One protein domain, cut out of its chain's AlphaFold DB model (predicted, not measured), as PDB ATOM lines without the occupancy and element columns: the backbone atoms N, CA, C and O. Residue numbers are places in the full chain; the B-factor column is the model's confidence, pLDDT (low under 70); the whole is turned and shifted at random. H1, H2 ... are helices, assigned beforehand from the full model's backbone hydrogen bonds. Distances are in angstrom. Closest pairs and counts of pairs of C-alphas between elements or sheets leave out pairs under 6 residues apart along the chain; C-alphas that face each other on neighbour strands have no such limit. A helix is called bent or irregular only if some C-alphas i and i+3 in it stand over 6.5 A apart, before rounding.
ATOM      1  N   ASP A  10     253.132 284.690 384.158       89.56
ATOM      2  CA  ASP A  10     253.833 283.447 383.828       89.56
ATOM      3  C   ASP A  10     254.883 283.735 382.748       89.56
ATOM      4  O   ASP A  10     256.052 283.378 382.904       89.56
ATOM      5  N   ARG A  11     254.510 284.512 381.725       90.75
ATOM      6  CA  ARG A  11     255.428 284.989 380.687       90.75
ATOM      7  C   ARG A  11     256.543 285.868 381.252       90.75
ATOM      8  O   ARG A  11     257.692 285.744 380.831       90.75
ATOM      9  N   LEU A  12     256.248 286.731 382.229       92.69
ATOM     10  CA  LEU A  12     257.287 287.504 382.926       92.69
ATOM     11  C   LEU A  12     258.266 286.614 383.692       92.69
ATOM     12  O   LEU A  12     259.462 286.903 383.723       92.69
ATOM     13  N   HIS A  13     257.771 285.549 384.322       93.81
ATOM     14  CA  HIS A  13     258.612 284.592 385.028       93.81
ATOM     15  C   HIS A  13     259.532 283.827 384.073       93.81
ATOM     16  O   HIS A  13     260.714 283.693 384.380       93.81
ATOM     17  N   GLU A  14     259.038 283.407 382.908       95.94
ATOM     18  CA  GLU A  14     259.881 282.797 381.872       95.94
ATOM     19  C   GLU A  14     260.994 283.749 381.413       95.94
ATOM     20  O   GLU A  14     262.157 283.354 381.335       95.94
ATOM     21  N   TRP A  15     260.666 285.022 381.166       96.62
ATOM     22  CA  TRP A  15     261.669 286.019 380.785       96.62
ATOM     23  C   TRP A  15     262.686 286.278 381.894       96.62
ATOM     24  O   TRP A  15     263.876 286.357 381.608       96.62
ATOM     25  N   LEU A  16     262.260 286.341 383.161       95.94
ATOM     26  CA  LEU A  16     263.166 286.477 384.310       95.94
ATOM     27  C   LEU A  16     264.191 285.344 384.410       95.94
ATOM     28  O   LEU A  16     265.286 285.568 384.920       95.94
ATOM     29  N   GLU A  17     263.838 284.135 383.971       95.88
ATOM     30  CA  GLU A  17     264.753 282.990 383.950       95.88
ATOM     31  C   GLU A  17     265.720 283.021 382.757       95.88
ATOM     32  O   GLU A  17     266.770 282.379 382.818       95.88
ATOM     33  N   ALA A  18     265.376 283.747 381.691       96.12
ATOM     34  CA  ALA A  18     266.099 283.741 380.424       96.12
ATOM     35  C   ALA A  18     267.018 284.958 380.209       96.12
ATOM     36  O   ALA A  18     267.988 284.847 379.463       96.12
ATOM     37  N   VAL A  19     266.728 286.105 380.832       95.50
ATOM     38  CA  VAL A  19     267.565 287.314 380.719       95.50
ATOM     39  C   VAL A  19     268.837 287.218 381.565       95.50
ATOM     40  O   VAL A  19     268.843 286.628 382.646       95.50
ATOM     41  N   GLU A  20     269.914 287.859 381.110       92.12
ATOM     42  CA  GLU A  20     271.190 287.914 381.837       92.12
ATOM     43  C   GLU A  20     271.531 289.336 382.315       92.12
ATOM     44  O   GLU A  20     272.307 289.525 383.262       92.12
ATOM     45  N   GLY A  21     270.948 290.356 381.684       93.00
ATOM     46  CA  GLY A  21     271.183 291.762 381.967       93.00
ATOM     47  C   GLY A  21     270.552 292.235 383.273       93.00
ATOM     48  O   GLY A  21     269.426 291.900 383.660       93.00
ATOM     49  N   LYS A  22     271.297 293.093 383.979       94.19
ATOM     50  CA  LYS A  22     270.841 293.692 385.240       94.19
ATOM     51  C   LYS A  22     269.599 294.563 385.033       94.19
ATOM     52  O   LYS A  22     268.706 294.542 385.874       94.19
ATOM     53  N   GLU A  23     269.569 295.346 383.959       94.69
ATOM     54  CA  GLU A  23     268.482 296.285 383.672       94.69
ATOM     55  C   GLU A  23     267.186 295.532 383.357       94.69
ATOM     56  O   GLU A  23     266.187 295.766 384.039       94.69
ATOM     57  N   ALA A  24     267.229 294.530 382.470       95.69
ATOM     58  CA  ALA A  24     266.078 293.665 382.202       95.69
ATOM     59  C   ALA A  24     265.594 292.930 383.458       95.69
ATOM     60  O   ALA A  24     264.401 292.940 383.757       95.69
ATOM     61  N   THR A  25     266.510 292.371 384.258       96.44
ATOM     62  CA  THR A  25     266.157 291.700 385.522       96.44
ATOM     63  C   THR A  25     265.407 292.642 386.471       96.44
ATOM     64  O   THR A  25     264.403 292.259 387.076       96.44
ATOM     65  N   MET A  26     265.881 293.884 386.623       95.94
ATOM     66  CA  MET A  26     265.249 294.878 387.495       95.94
ATOM     67  C   MET A  26     263.868 295.297 386.985       95.94
ATOM     68  O   MET A  26     262.937 295.408 387.788       95.94
ATOM     69  N   ALA A  27     263.738 295.503 385.678       96.00
ATOM     70  CA  ALA A  27     262.501 295.889 385.016       96.00
ATOM     71  C   ALA A  27     261.434 294.781 385.110       96.00
ATOM     72  O   ALA A  27     260.319 295.018 385.574       96.00
ATOM     73  N   LEU A  28     261.796 293.534 384.800       96.12
ATOM     74  CA  LEU A  28     260.893 292.383 384.910       96.12
ATOM     75  C   LEU A  28     260.498 292.097 386.368       96.12
ATOM     76  O   LEU A  28     259.336 291.812 386.659       96.12
ATOM     77  N   THR A  29     261.431 292.237 387.318       96.12
ATOM     78  CA  THR A  29     261.116 292.098 388.751       96.12
ATOM     79  C   THR A  29     260.143 293.186 389.214       96.12
ATOM     80  O   THR A  29     259.263 292.910 390.032       96.12
ATOM     81  N   ALA A  30     260.268 294.411 388.689       95.25
ATOM     82  CA  ALA A  30     259.307 295.480 388.941       95.25
ATOM     83  C   ALA A  30     257.917 295.121 388.395       95.25
ATOM     84  O   ALA A  30     256.938 295.258 389.128       95.25
ATOM     85  N   ALA A  31     257.828 294.597 387.169       94.81
ATOM     86  CA  ALA A  31     256.562 294.178 386.565       94.81
ATOM     87  C   ALA A  31     255.857 293.086 387.390       94.81
ATOM     88  O   ALA A  31     254.684 293.231 387.737       94.81
ATOM     89  N   VAL A  32     256.595 292.059 387.829       94.31
ATOM     90  CA  VAL A  32     256.062 291.011 388.723       94.31
ATOM     91  C   VAL A  32     255.618 291.578 390.079       94.31
ATOM     92  O   VAL A  32     254.635 291.115 390.658       94.31
ATOM     93  N   ALA A  33     256.323 292.574 390.621       93.44
ATOM     94  CA  ALA A  33     255.937 293.210 391.881       93.44
ATOM     95  C   ALA A  33     254.640 294.029 391.742       93.44
ATOM     96  O   ALA A  33     253.765 293.926 392.605       93.44
ATOM     97  N   VAL A  34     254.486 294.791 390.652       92.88
ATOM     98  CA  VAL A  34     253.255 295.548 390.355       92.88
ATOM     99  C   VAL A  34     252.060 294.619 390.181       92.88
ATOM    100  O   VAL A  34     251.001 294.888 390.750       92.88
ATOM    101  N   ASP A  35     252.229 293.502 389.470       90.50
ATOM    102  CA  ASP A  35     251.183 292.482 389.325       90.50
ATOM    103  C   ASP A  35     250.716 291.937 390.691       90.50
ATOM    104  O   ASP A  35     249.525 291.753 390.947       90.50
ATOM    105  N   ARG A  36     251.645 291.808 391.649       90.19
ATOM    106  CA  ARG A  36     251.359 291.408 393.040       90.19
ATOM    107  C   ARG A  36     250.793 292.527 393.923       90.19
ATOM    108  O   ARG A  36     250.514 292.284 395.099       90.19
ATOM    109  N   GLY A  37     250.585 293.723 393.375       91.44
ATOM    110  CA  GLY A  37     249.969 294.862 394.056       91.44
ATOM    111  C   GLY A  37     250.940 295.825 394.745       91.44
ATOM    112  O   GLY A  37     250.485 296.659 395.529       91.44
ATOM    113  N   GLU A  38     252.246 295.734 394.476       94.31
ATOM    114  CA  GLU A  38     253.215 296.741 394.931       94.31
ATOM    115  C   GLU A  38     253.085 298.050 394.141       94.31
ATOM    116  O   GLU A  38     252.671 298.068 392.980       94.31
ATOM    117  N   THR A  39     253.449 299.174 394.768       94.50
ATOM    118  CA  THR A  39     253.409 300.488 394.106       94.50
ATOM    119  C   THR A  39     254.748 300.835 393.469       94.50
ATOM    120  O   THR A  39     255.804 300.454 393.972       94.50
ATOM    121  N   VAL A  40     254.724 301.635 392.400       94.38
ATOM    122  CA  VAL A  40     255.937 302.113 391.715       94.38
ATOM    123  C   VAL A  40     256.889 302.830 392.679       94.38
ATOM    124  O   VAL A  40     258.099 302.698 392.557       94.38
ATOM    125  N   GLU A  41     256.369 303.557 393.668       95.75
ATOM    126  CA  GLU A  41     257.173 304.280 394.660       95.75
ATOM    127  C   GLU A  41     257.914 303.332 395.607       95.75
ATOM    128  O   GLU A  41     259.105 303.521 395.850       95.75
ATOM    129  N   SER A  42     257.228 302.297 396.104       96.12
ATOM    130  CA  SER A  42     257.845 301.208 396.875       96.12
ATOM    131  C   SER A  42     258.922 300.521 396.031       96.12
ATOM    132  O   SER A  42     260.045 300.292 396.486       96.12
ATOM    133  N   ILE A  43     258.604 300.298 394.747       95.94
ATOM    134  CA  ILE A  43     259.495 299.612 393.820       95.94
ATOM    135  C   ILE A  43     260.733 300.442 393.447       95.94
ATOM    136  O   ILE A  43     261.804 299.908 393.168       95.94
ATOM    137  N   ALA A  44     260.615 301.759 393.425       96.12
ATOM    138  CA  ALA A  44     261.733 302.650 393.172       96.12
ATOM    139  C   ALA A  44     262.701 302.683 394.366       96.12
ATOM    140  O   ALA A  44     263.916 302.593 394.180       96.12
ATOM    141  N   ASP A  45     262.164 302.717 395.591       96.50
ATOM    142  CA  ASP A  45     262.937 302.809 396.836       96.50
ATOM    143  C   ASP A  45     263.856 301.593 397.049       96.50
ATOM    144  O   ASP A  45     265.076 301.738 397.146       96.50
ATOM    145  N   TRP A  46     263.311 300.369 397.020       94.88
ATOM    146  CA  TRP A  46     264.107 299.142 397.216       94.88
ATOM    147  C   TRP A  46     265.088 298.833 396.056       94.88
ATOM    148  O   TRP A  46     266.062 298.107 396.258       94.88
ATOM    149  N   GLN A  47     264.879 299.401 394.858       93.75
ATOM    150  CA  GLN A  47     265.762 299.269 393.692       93.75
ATOM    151  C   GLN A  47     266.808 300.390 393.640       93.75
ATOM    152  O   GLN A  47     267.757 300.294 392.860       93.75
ATOM    153  N   GLY A  48     266.651 301.444 394.451       95.56
ATOM    154  CA  GLY A  48     267.500 302.632 394.415       95.56
ATOM    155  C   GLY A  48     267.405 303.387 393.086       95.56
ATOM    156  O   GLY A  48     268.426 303.845 392.574       95.56
ATOM    157  N   ARG A  49     266.204 303.464 392.503       95.38
ATOM    158  CA  ARG A  49     265.923 304.100 391.206       95.38
ATOM    159  C   ARG A  49     264.936 305.247 391.363       95.38
ATOM    160  O   ARG A  49     264.221 305.336 392.352       95.38
ATOM    161  N   GLU A  50     264.866 306.102 390.351       96.44
ATOM    162  CA  GLU A  50     263.813 307.113 390.265       96.44
ATOM    163  C   GLU A  50     262.471 306.457 389.877       96.44
ATOM    164  O   GLU A  50     262.448 305.631 388.958       96.44
ATOM    165  N   PRO A  51     261.338 306.838 390.501       95.69
ATOM    166  CA  PRO A  51     260.019 306.294 390.158       95.69
ATOM    167  C   PRO A  51     259.624 306.478 388.689       95.69
ATOM    168  O   PRO A  51     258.858 305.686 388.147       95.69
ATOM    169  N   GLU A  52     260.120 307.531 388.041       95.44
ATOM    170  CA  GLU A  52     259.903 307.770 386.613       95.44
ATOM    171  C   GLU A  52     260.592 306.710 385.748       95.44
ATOM    172  O   GLU A  52     259.976 306.196 384.820       95.44
ATOM    173  N   ALA A  53     261.815 306.308 386.105       93.88
ATOM    174  CA  ALA A  53     262.544 305.260 385.396       93.88
ATOM    175  C   ALA A  53     261.866 303.891 385.556       93.88
ATOM    176  O   ALA A  53     261.753 303.147 384.592       93.88
ATOM    177  N   VAL A  54     261.365 303.576 386.756       95.38
ATOM    178  CA  VAL A  54     260.596 302.339 386.985       95.38
ATOM    179  C   VAL A  54     259.309 302.335 386.157       95.38
ATOM    180  O   VAL A  54     258.958 301.313 385.583       95.38
ATOM    181  N   ARG A  55     258.606 303.471 386.068       94.94
ATOM    182  CA  ARG A  55     257.387 303.579 385.255       94.94
ATOM    183  C   ARG A  55     257.674 303.413 383.764       94.94
ATOM    184  O   ARG A  55     256.944 302.685 383.117       94.94
ATOM    185  N   ALA A  56     258.741 304.022 383.252       93.94
ATOM    186  CA  ALA A  56     259.129 303.869 381.851       93.94
ATOM    187  C   ALA A  56     259.422 302.401 381.487       93.94
ATOM    188  O   ALA A  56     258.951 301.923 380.460       93.94
ATOM    189  N   ASP A  57     260.135 301.673 382.351       94.44
ATOM    190  CA  ASP A  57     260.374 300.237 382.167       94.44
ATOM    191  C   ASP A  57     259.074 299.427 382.181       94.44
ATOM    192  O   ASP A  57     258.896 298.526 381.364       94.44
ATOM    193  N   LEU A  58     258.172 299.731 383.121       94.31
ATOM    194  CA  LEU A  58     256.878 299.062 383.230       94.31
ATOM    195  C   LEU A  58     256.027 299.301 381.986       94.31
ATOM    196  O   LEU A  58     255.485 298.342 381.460       94.31
ATOM    197  N   ASP A  59     255.956 300.540 381.497       93.00
ATOM    198  CA  ASP A  59     255.209 300.889 380.287       93.00
ATOM    199  C   ASP A  59     255.787 300.172 379.048       93.00
ATOM    200  O   ASP A  59     255.041 299.788 378.151       93.00
ATOM    201  N   ALA A  60     257.109 299.964 378.995       92.25
ATOM    202  CA  ALA A  60     257.762 299.236 377.907       92.25
ATOM    203  C   ALA A  60     257.511 297.717 377.975       92.25
ATOM    204  O   ALA A  60     257.203 297.095 376.958       92.25
ATOM    205  N   ILE A  61     257.614 297.120 379.168       93.19
ATOM    206  CA  ILE A  61     257.356 295.687 379.402       93.19
ATOM    207  C   ILE A  61     255.870 295.355 379.253       93.19
ATOM    208  O   ILE A  61     255.504 294.300 378.736       93.19
ATOM    209  N   ASP A  62     254.993 296.238 379.709       92.56
ATOM    210  CA  ASP A  62     253.550 296.069 379.619       92.56
ATOM    211  C   ASP A  62     252.997 296.607 378.297       92.56
ATOM    212  O   ASP A  62     252.044 297.388 378.253       92.56
ATOM    213  N   SER A  63     253.623 296.196 377.197       90.69
ATOM    214  CA  SER A  63     253.246 296.599 375.850       90.69
ATOM    215  C   SER A  63     253.239 295.403 374.895       90.69
ATOM    216  O   SER A  63     253.878 294.383 375.166       90.69
ATOM    217  N   PRO A  64     252.572 295.521 373.730       89.25
ATOM    218  CA  PRO A  64     252.715 294.548 372.647       89.25
ATOM    219  C   PRO A  64     254.165 294.373 372.158       89.25
ATOM    220  O   PRO A  64     254.468 293.365 371.527       89.25
ATOM    221  N   SER A  65     255.053 295.319 372.482       92.75
ATOM    222  CA  SER A  65     256.470 295.352 372.105       92.75
ATOM    223  C   SER A  65     257.407 294.859 373.215       92.75
ATOM    224  O   SER A  65     258.527 295.346 373.383       92.75
ATOM    225  N   LEU A  66     256.944 293.895 374.018       94.31
ATOM    226  CA  LEU A  66     257.702 293.333 375.139       94.31
ATOM    227  C   LEU A  66     259.100 292.846 374.721       94.31
ATOM    228  O   LEU A  66     260.063 293.048 375.457       94.31
ATOM    229  N   VAL A  67     259.228 292.173 373.576       96.31
ATOM    230  CA  VAL A  67     260.486 291.499 373.219       96.31
ATOM    231  C   VAL A  67     261.546 292.505 372.782       96.31
ATOM    232  O   VAL A  67     262.691 292.404 373.222       96.31
ATOM    233  N   SER A  68     261.179 293.511 371.989       96.38
ATOM    234  CA  SER A  68     262.077 294.611 371.637       96.38
ATOM    235  C   SER A  68     262.425 295.476 372.854       96.38
ATOM    236  O   SER A  68     263.574 295.907 372.986       96.38
ATOM    237  N   ALA A  69     261.498 295.656 373.806       96.12
ATOM    238  CA  ALA A  69     261.787 296.297 375.088       96.12
ATOM    239  C   ALA A  69     262.827 295.510 375.904       96.12
ATOM    240  O   ALA A  69     263.795 296.092 376.397       96.12
ATOM    241  N   ILE A  70     262.677 294.183 376.000       96.62
ATOM    242  CA  ILE A  70     263.668 293.315 376.649       96.62
ATOM    243  C   ILE A  70     265.005 293.377 375.913       96.62
ATOM    244  O   ILE A  70     266.036 293.489 376.567       96.62
ATOM    245  N   ALA A  71     265.012 293.372 374.578       96.44
ATOM    246  CA  ALA A  71     266.240 293.494 373.800       96.44
ATOM    247  C   ALA A  71     267.019 294.768 374.172       96.44
ATOM    248  O   ALA A  71     268.213 294.704 374.463       96.44
ATOM    249  N   VAL A  72     266.339 295.917 374.249       95.81
ATOM    250  CA  VAL A  72     266.956 297.183 374.677       95.81
ATOM    251  C   VAL A  72     267.490 297.091 376.111       95.81
ATOM    252  O   VAL A  72     268.618 297.509 376.365       95.81
ATOM    253  N   LEU A  73     266.723 296.506 377.036       95.44
ATOM    254  CA  LEU A  73     267.128 296.319 378.437       95.44
ATOM    255  C   LEU A  73     268.290 295.321 378.617       95.44
ATOM    256  O   LEU A  73     269.023 295.399 379.602       95.44
ATOM    257  N   GLU A  74     268.482 294.400 377.672       95.56
ATOM    258  CA  GLU A  74     269.649 293.510 377.587       95.56
ATOM    259  C   GLU A  74     270.860 294.192 376.917       95.56
ATOM    260  O   GLU A  74     271.941 293.609 376.817       95.56
ATOM    261  N   GLY A  75     270.716 295.451 376.488       94.62
ATOM    262  CA  GLY A  75     271.789 296.249 375.900       94.62
ATOM    263  C   GLY A  75     271.936 296.090 374.386       94.62
ATOM    264  O   GLY A  75     273.035 296.282 373.862       94.62
ATOM    265  N   VAL A  76     270.864 295.728 373.676       95.69
ATOM    266  CA  VAL A  76     270.834 295.735 372.208       95.69
ATOM    267  C   VAL A  76     270.769 297.173 371.679       95.69
ATOM    268  O   VAL A  76     269.861 297.937 372.005       95.69
ATOM    269  N   ASP A  77     271.713 297.523 370.804       95.62
ATOM    270  CA  ASP A  77     271.745 298.803 370.087       95.62
ATOM    271  C   ASP A  77     270.885 298.743 368.812       95.62
ATOM    272  O   ASP A  77     271.371 298.431 367.722       95.62
ATOM    273  N   ILE A  78     269.586 299.015 368.960       95.12
ATOM    274  CA  ILE A  78     268.603 298.980 367.862       95.12
ATOM    275  C   ILE A  78     268.989 299.930 366.722       95.12
ATOM    276  O   ILE A  78     268.904 299.554 365.552       95.12
ATOM    277  N   ASP A  79     269.431 301.145 367.051       94.62
ATOM    278  CA  ASP A  79     269.759 302.161 366.049       94.62
ATOM    279  C   ASP A  79     271.032 301.780 365.280       94.62
ATOM    280  O   ASP A  79     271.066 301.881 364.051       94.62
ATOM    281  N   GLY A  80     272.045 301.250 365.973       94.62
ATOM    282  CA  GLY A  80     273.247 300.722 365.332       94.62
ATOM    283  C   GLY A  80     272.965 299.520 364.422       94.62
ATOM    284  O   GLY A  80     273.538 299.419 363.335       94.62
ATOM    285  N   ILE A  81     272.062 298.614 364.821       95.00
ATOM    286  CA  ILE A  81     271.639 297.480 363.976       95.00
ATOM    287  C   ILE A  81     270.909 297.988 362.732       95.00
ATOM    288  O   ILE A  81     271.183 297.509 361.628       95.00
ATOM    289  N   ALA A  82     270.005 298.956 362.890       94.00
ATOM    290  CA  ALA A  82     269.252 299.547 361.790       94.00
ATOM    291  C   ALA A  82     270.186 300.199 360.760       94.00
ATOM    292  O   ALA A  82     270.087 299.901 359.569       94.00
ATOM    293  N   GLU A  83     271.149 301.005 361.216       92.00
ATOM    294  CA  GLU A  83     272.149 301.641 360.351       92.00
ATOM    295  C   GLU A  83     272.975 300.599 359.585       92.00
ATOM    296  O   GLU A  83     273.031 300.629 358.353       92.00
ATOM    297  N   LEU A  84     273.549 299.619 360.292       92.31
ATOM    298  CA  LEU A  84     274.359 298.562 359.678       92.31
ATOM    299  C   LEU A  84     273.567 297.661 358.731       92.31
ATOM    300  O   LEU A  84     274.162 297.037 357.860       92.31
ATOM    301  N   SER A  85     272.250 297.566 358.898       92.38
ATOM    302  CA  SER A  85     271.380 296.742 358.054       92.38
ATOM    303  C   SER A  85     270.746 297.527 356.907       92.38
ATOM    304  O   SER A  85     270.107 296.919 356.051       92.38
ATOM    305  N   SER A  86     270.922 298.854 356.859       92.94
ATOM    306  CA  SER A  86     270.157 299.757 355.985       92.94
ATOM    307  C   SER A  86     268.635 299.628 356.177       92.94
ATOM    308  O   SER A  86     267.878 299.624 355.206       92.94
ATOM    309  N   LEU A  87     268.192 299.504 357.431       92.56
ATOM    310  CA  LEU A  87     266.788 299.397 357.843       92.56
ATOM    311  C   LEU A  87     266.372 300.600 358.705       92.56
ATOM    312  O   LEU A  87     267.187 301.445 359.078       92.56
ATOM    313  N   SER A  88     265.079 300.690 359.019       92.50
ATOM    314  CA  SER A  88     264.583 301.622 360.035       92.50
ATOM    315  C   SER A  88     264.681 301.002 361.434       92.50
ATOM    316  O   SER A  88     264.614 299.781 361.574       92.50
ATOM    317  N   SER A  89     264.807 301.829 362.475       94.38
ATOM    318  CA  SER A  89     264.786 301.342 363.861       94.38
ATOM    319  C   SER A  89     263.466 300.646 364.199       94.38
ATOM    320  O   SER A  89     263.468 299.693 364.969       94.38
ATOM    321  N   ASP A  90     262.353 301.080 363.601       93.62
ATOM    322  CA  ASP A  90     261.039 300.464 363.806       93.62
ATOM    323  C   ASP A  90     260.987 299.062 363.189       93.62
ATOM    324  O   ASP A  90     260.614 298.123 363.875       93.62
ATOM    325  N   THR A  91     261.528 298.874 361.979       93.12
ATOM    326  CA  THR A  91     261.686 297.544 361.363       93.12
ATOM    327  C   THR A  91     262.494 296.590 362.249       93.12
ATOM    328  O   THR A  91     262.171 295.410 362.366       93.12
ATOM    329  N   VAL A  92     263.562 297.082 362.889       95.44
ATOM    330  CA  VAL A  92     264.374 296.259 363.799       95.44
ATOM    331  C   VAL A  92     263.596 295.918 365.075       95.44
ATOM    332  O   VAL A  92     263.698 294.789 365.552       95.44
ATOM    333  N   ARG A  93     262.802 296.850 365.620       95.56
ATOM    334  CA  ARG A  93     261.922 296.567 366.769       95.56
ATOM    335  C   ARG A  93     260.865 295.527 366.418       95.56
ATOM    336  O   ARG A  93     260.774 294.532 367.128       95.56
ATOM    337  N   ASP A  94     260.170 295.707 365.300       94.31
ATOM    338  CA  ASP A  94     259.149 294.777 364.808       94.31
ATOM    339  C   ASP A  94     259.734 293.374 364.603       94.31
ATOM    340  O   ASP A  94     259.106 292.371 364.942       94.31
ATOM    341  N   TRP A  95     260.980 293.287 364.127       94.81
ATOM    342  CA  TRP A  95     261.689 292.016 364.018       94.81
ATOM    343  C   TRP A  95     261.896 291.341 365.378       94.81
ATOM    344  O   TRP A  95     261.591 290.157 365.517       94.81
ATOM    345  N   PHE A  96     262.371 292.067 366.395       95.56
ATOM    346  CA  PHE A  96     262.493 291.503 367.745       95.56
ATOM    347  C   PHE A  96     261.123 291.115 368.314       95.56
ATOM    348  O   PHE A  96     260.995 290.047 368.906       95.56
ATOM    349  N   ASP A  97     260.093 291.929 368.093       95.31
ATOM    350  CA  ASP A  97     258.732 291.665 368.566       95.31
ATOM    351  C   ASP A  97     258.091 290.446 367.888       95.31
ATOM    352  O   ASP A  97     257.350 289.704 368.538       95.31
ATOM    353  N   SER A  98     258.456 290.138 366.640       92.50
ATOM    354  CA  SER A  98     258.038 288.902 365.962       92.50
ATOM    355  C   SER A  98     258.547 287.627 366.654       92.50
ATOM    356  O   SER A  98     257.945 286.562 366.535       92.50
ATOM    357  N   LEU A  99     259.614 287.716 367.463       92.75
ATOM    358  CA  LEU A  99     260.098 286.583 368.260       92.75
ATOM    359  C   LEU A  99     259.136 286.220 369.404       92.75
ATOM    360  O   LEU A  99     259.328 285.194 370.053       92.75
ATOM    361  N   SER A 100     258.102 287.028 369.658       91.69
ATOM    362  CA  SER A 100     257.074 286.743 370.663       91.69
ATOM    363  C   SER A 100     256.272 285.465 370.381       91.69
ATOM    364  O   SER A 100     255.710 284.901 371.326       91.69
ATOM    365  N   ASP A 101     256.275 284.984 369.136       90.50
ATOM    366  CA  ASP A 101     255.668 283.712 368.728       90.50
ATOM    367  C   ASP A 101     256.540 282.485 369.065       90.50
ATOM    368  O   ASP A 101     256.095 281.340 368.944       90.50
ATOM    369  N   ARG A 102     257.785 282.703 369.510       91.00
ATOM    370  CA  ARG A 102     258.755 281.654 369.855       91.00
ATOM    371  C   ARG A 102     258.789 281.399 371.370       91.00
ATOM    372  O   ARG A 102     258.442 282.285 372.154       91.00
ATOM    373  N   PRO A 103     259.249 280.215 371.821       95.00
ATOM    374  CA  PRO A 103     259.538 279.984 373.234       95.00
ATOM    375  C   PRO A 103     260.530 281.018 373.781       95.00
ATOM    376  O   PRO A 103     261.535 281.320 373.135       95.00
ATOM    377  N   VAL A 104     260.294 281.514 374.998       95.69
ATOM    378  CA  VAL A 104     261.118 282.568 375.616       95.69
ATOM    379  C   VAL A 104     262.626 282.261 375.614       95.69
ATOM    380  O   VAL A 104     263.388 283.144 375.225       95.69
ATOM    381  N   PRO A 105     263.098 281.037 375.942       95.06
ATOM    382  CA  PRO A 105     264.529 280.733 375.877       95.06
ATOM    383  C   PRO A 105     265.134 280.886 374.475       95.06
ATOM    384  O   PRO A 105     266.298 281.258 374.347       95.06
ATOM    385  N   GLU A 106     264.361 280.617 373.420       94.06
ATOM    386  CA  GLU A 106     264.821 280.780 372.038       94.06
ATOM    387  C   GLU A 106     264.889 282.262 371.652       94.06
ATOM    388  O   GLU A 106     265.874 282.696 371.056       94.06
ATOM    389  N   ALA A 107     263.884 283.056 372.035       94.88
ATOM    390  CA  ALA A 107     263.886 284.502 371.813       94.88
ATOM    391  C   ALA A 107     265.030 285.197 372.581       94.88
ATOM    392  O   ALA A 107     265.733 286.038 372.020       94.88
ATOM    393  N   ALA A 108     265.264 284.808 373.837       95.25
ATOM    394  CA  ALA A 108     266.359 285.320 374.656       95.25
ATOM    395  C   ALA A 108     267.737 284.965 374.075       95.25
ATOM    396  O   ALA A 108     268.620 285.823 374.028       95.25
ATOM    397  N   ASP A 109     267.918 283.742 373.562       93.81
ATOM    398  CA  ASP A 109     269.158 283.359 372.878       93.81
ATOM    399  C   ASP A 109     269.419 284.261 371.663       93.81
ATOM    400  O   ASP A 109     270.535 284.752 371.499       93.81
ATOM    401  N   VAL A 110     268.394 284.573 370.860       93.25
ATOM    402  CA  VAL A 110     268.523 285.527 369.745       93.25
ATOM    403  C   VAL A 110     268.931 286.918 370.239       93.25
ATOM    404  O   VAL A 110     269.887 287.483 369.705       93.25
ATOM    405  N   ILE A 111     268.270 287.449 371.274       94.75
ATOM    406  CA  ILE A 111     268.611 288.749 371.878       94.75
ATOM    407  C   ILE A 111     270.071 288.774 372.337       94.75
ATOM    408  O   ILE A 111     270.805 289.704 372.001       94.75
ATOM    409  N   SER A 112     270.532 287.726 373.023       92.69
ATOM    410  CA  SER A 112     271.897 287.644 373.560       92.69
ATOM    411  C   SER A 112     272.985 287.759 372.482       92.69
ATOM    412  O   SER A 112     274.072 288.275 372.738       92.69
ATOM    413  N   ARG A 113     272.699 287.331 371.241       91.31
ATOM    414  CA  ARG A 113     273.640 287.431 370.111       91.31
ATOM    415  C   ARG A 113     273.824 288.868 369.619       91.31
ATOM    416  O   ARG A 113     274.859 289.168 369.016       91.31
ATOM    417  N   TYR A 114     272.826 289.718 369.855       93.06
ATOM    418  CA  TYR A 114     272.828 291.143 369.528       93.06
ATOM    419  C   TYR A 114     273.189 292.026 370.726       93.06
ATOM    420  O   TYR A 114     273.626 293.159 370.530       93.06
ATOM    421  N   ALA A 115     273.057 291.511 371.948       88.88
ATOM    422  CA  ALA A 115     273.493 292.188 373.159       88.88
ATOM    423  C   ALA A 115     275.028 292.332 373.176       88.88
ATOM    424  O   ALA A 115     275.773 291.373 372.948       88.88
TER     425      ALA A 115
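What this domain is: This is residues 10 to 115 of the 261 residues of the protein "Ferredoxin" of Halorubrum vacuolatum (UniProt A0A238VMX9). Eight short helices zigzag along an elongated body, with H5 in its middle, H3 at one end and H6 at the other. On one side of H5, H1, H3 and H4 gather round H2; on the other side H7 packs on H5, and H8 folds back from H7 to meet H1. You are looking at 106 residues with eight named helices, H1 to H8 in chain order, and no named strand; the class is all helix. The whole is compact: the radius of gyration of the C-alphas is 13.8 A, and the C-alphas span 42 by 26 by 21 A along their three main axes.

Where its parts are: Find C-alpha 10 at (253.833, 283.447, 383.828); from there H1 runs through residues 10 to 18. Next come H2, residues 22 to 35, 20.1 A long, and H3, residues 40 to 47, 10.4 A. Then look for H4, residues 51 to 61, 15.3 A, and H5, residues 66 to 73, which begins at C-alpha 66 (257.702, 293.333, 375.139). H6 is residues 78 to 85, and H7 is residues 89 to 101, 20.4 A long. H7 is neither bent nor irregular, but only just: C-alphas 98 and 101 are 6.3 A apart. H8, residues 104 to 114, 15.7 A, ends at C-alpha 114 (272.828, 291.143, 369.528).

How they stand to each other: Start with H1 and H2, a hairpin at a shallow tilt of 18 degrees; their closest C-alphas, Leu 16 and Thr 25, are 6.1 A apart. H2 is the hub, touching four helices. It forms a hairpin with H3, closest at C-alphas Ala 30 and Ile 43, 6.4 A. With residues 27 to 31 alone it touches H4, about perpendicular at 87 degrees, closest at C-alphas Ala 27 and Asp 57, 5.6 A. H2 and H5 only just touch, with 3 pairs of C-alphas within 8 A; the closest are Ala 24 and Leu 73, 4.7 A. H4 and H5 touch only at the corner, closest at C-alphas Ala 60 and Ala 69, 5.7 A. H5 touches H7 at a steep tilt of 58 degrees, closest at C-alphas Val 67 and Asp 97, 5.0 A. H6 touches residues 89 to 93 of H7, closest at C-alphas Ala 82 and Ser 89, 5.2 A. H7 and H8, a hairpin, only just touch, with 3 pairs of C-alphas within 8 A; the closest are Leu 99 and Ala 107, 5.6 A. Look back to H1: it touches H8, closest at C-alphas Ala 18 and Pro 105, 5.7 A. In H1, H2, H4, H5 and H6 every O i to N i+4 pair is within hydrogen-bond range; H3 has 3 of 4, H7 6 of 9 and H8 6 of 7.

The domain as a whole: The two farthest C-alphas, Gly 37 and Ser 86, are 43.4 A apart. The printed part has no cut, and the links from H1 through to H8 are tight. The mean pLDDT of the printed part is 94.2, and no printed residue is under 70.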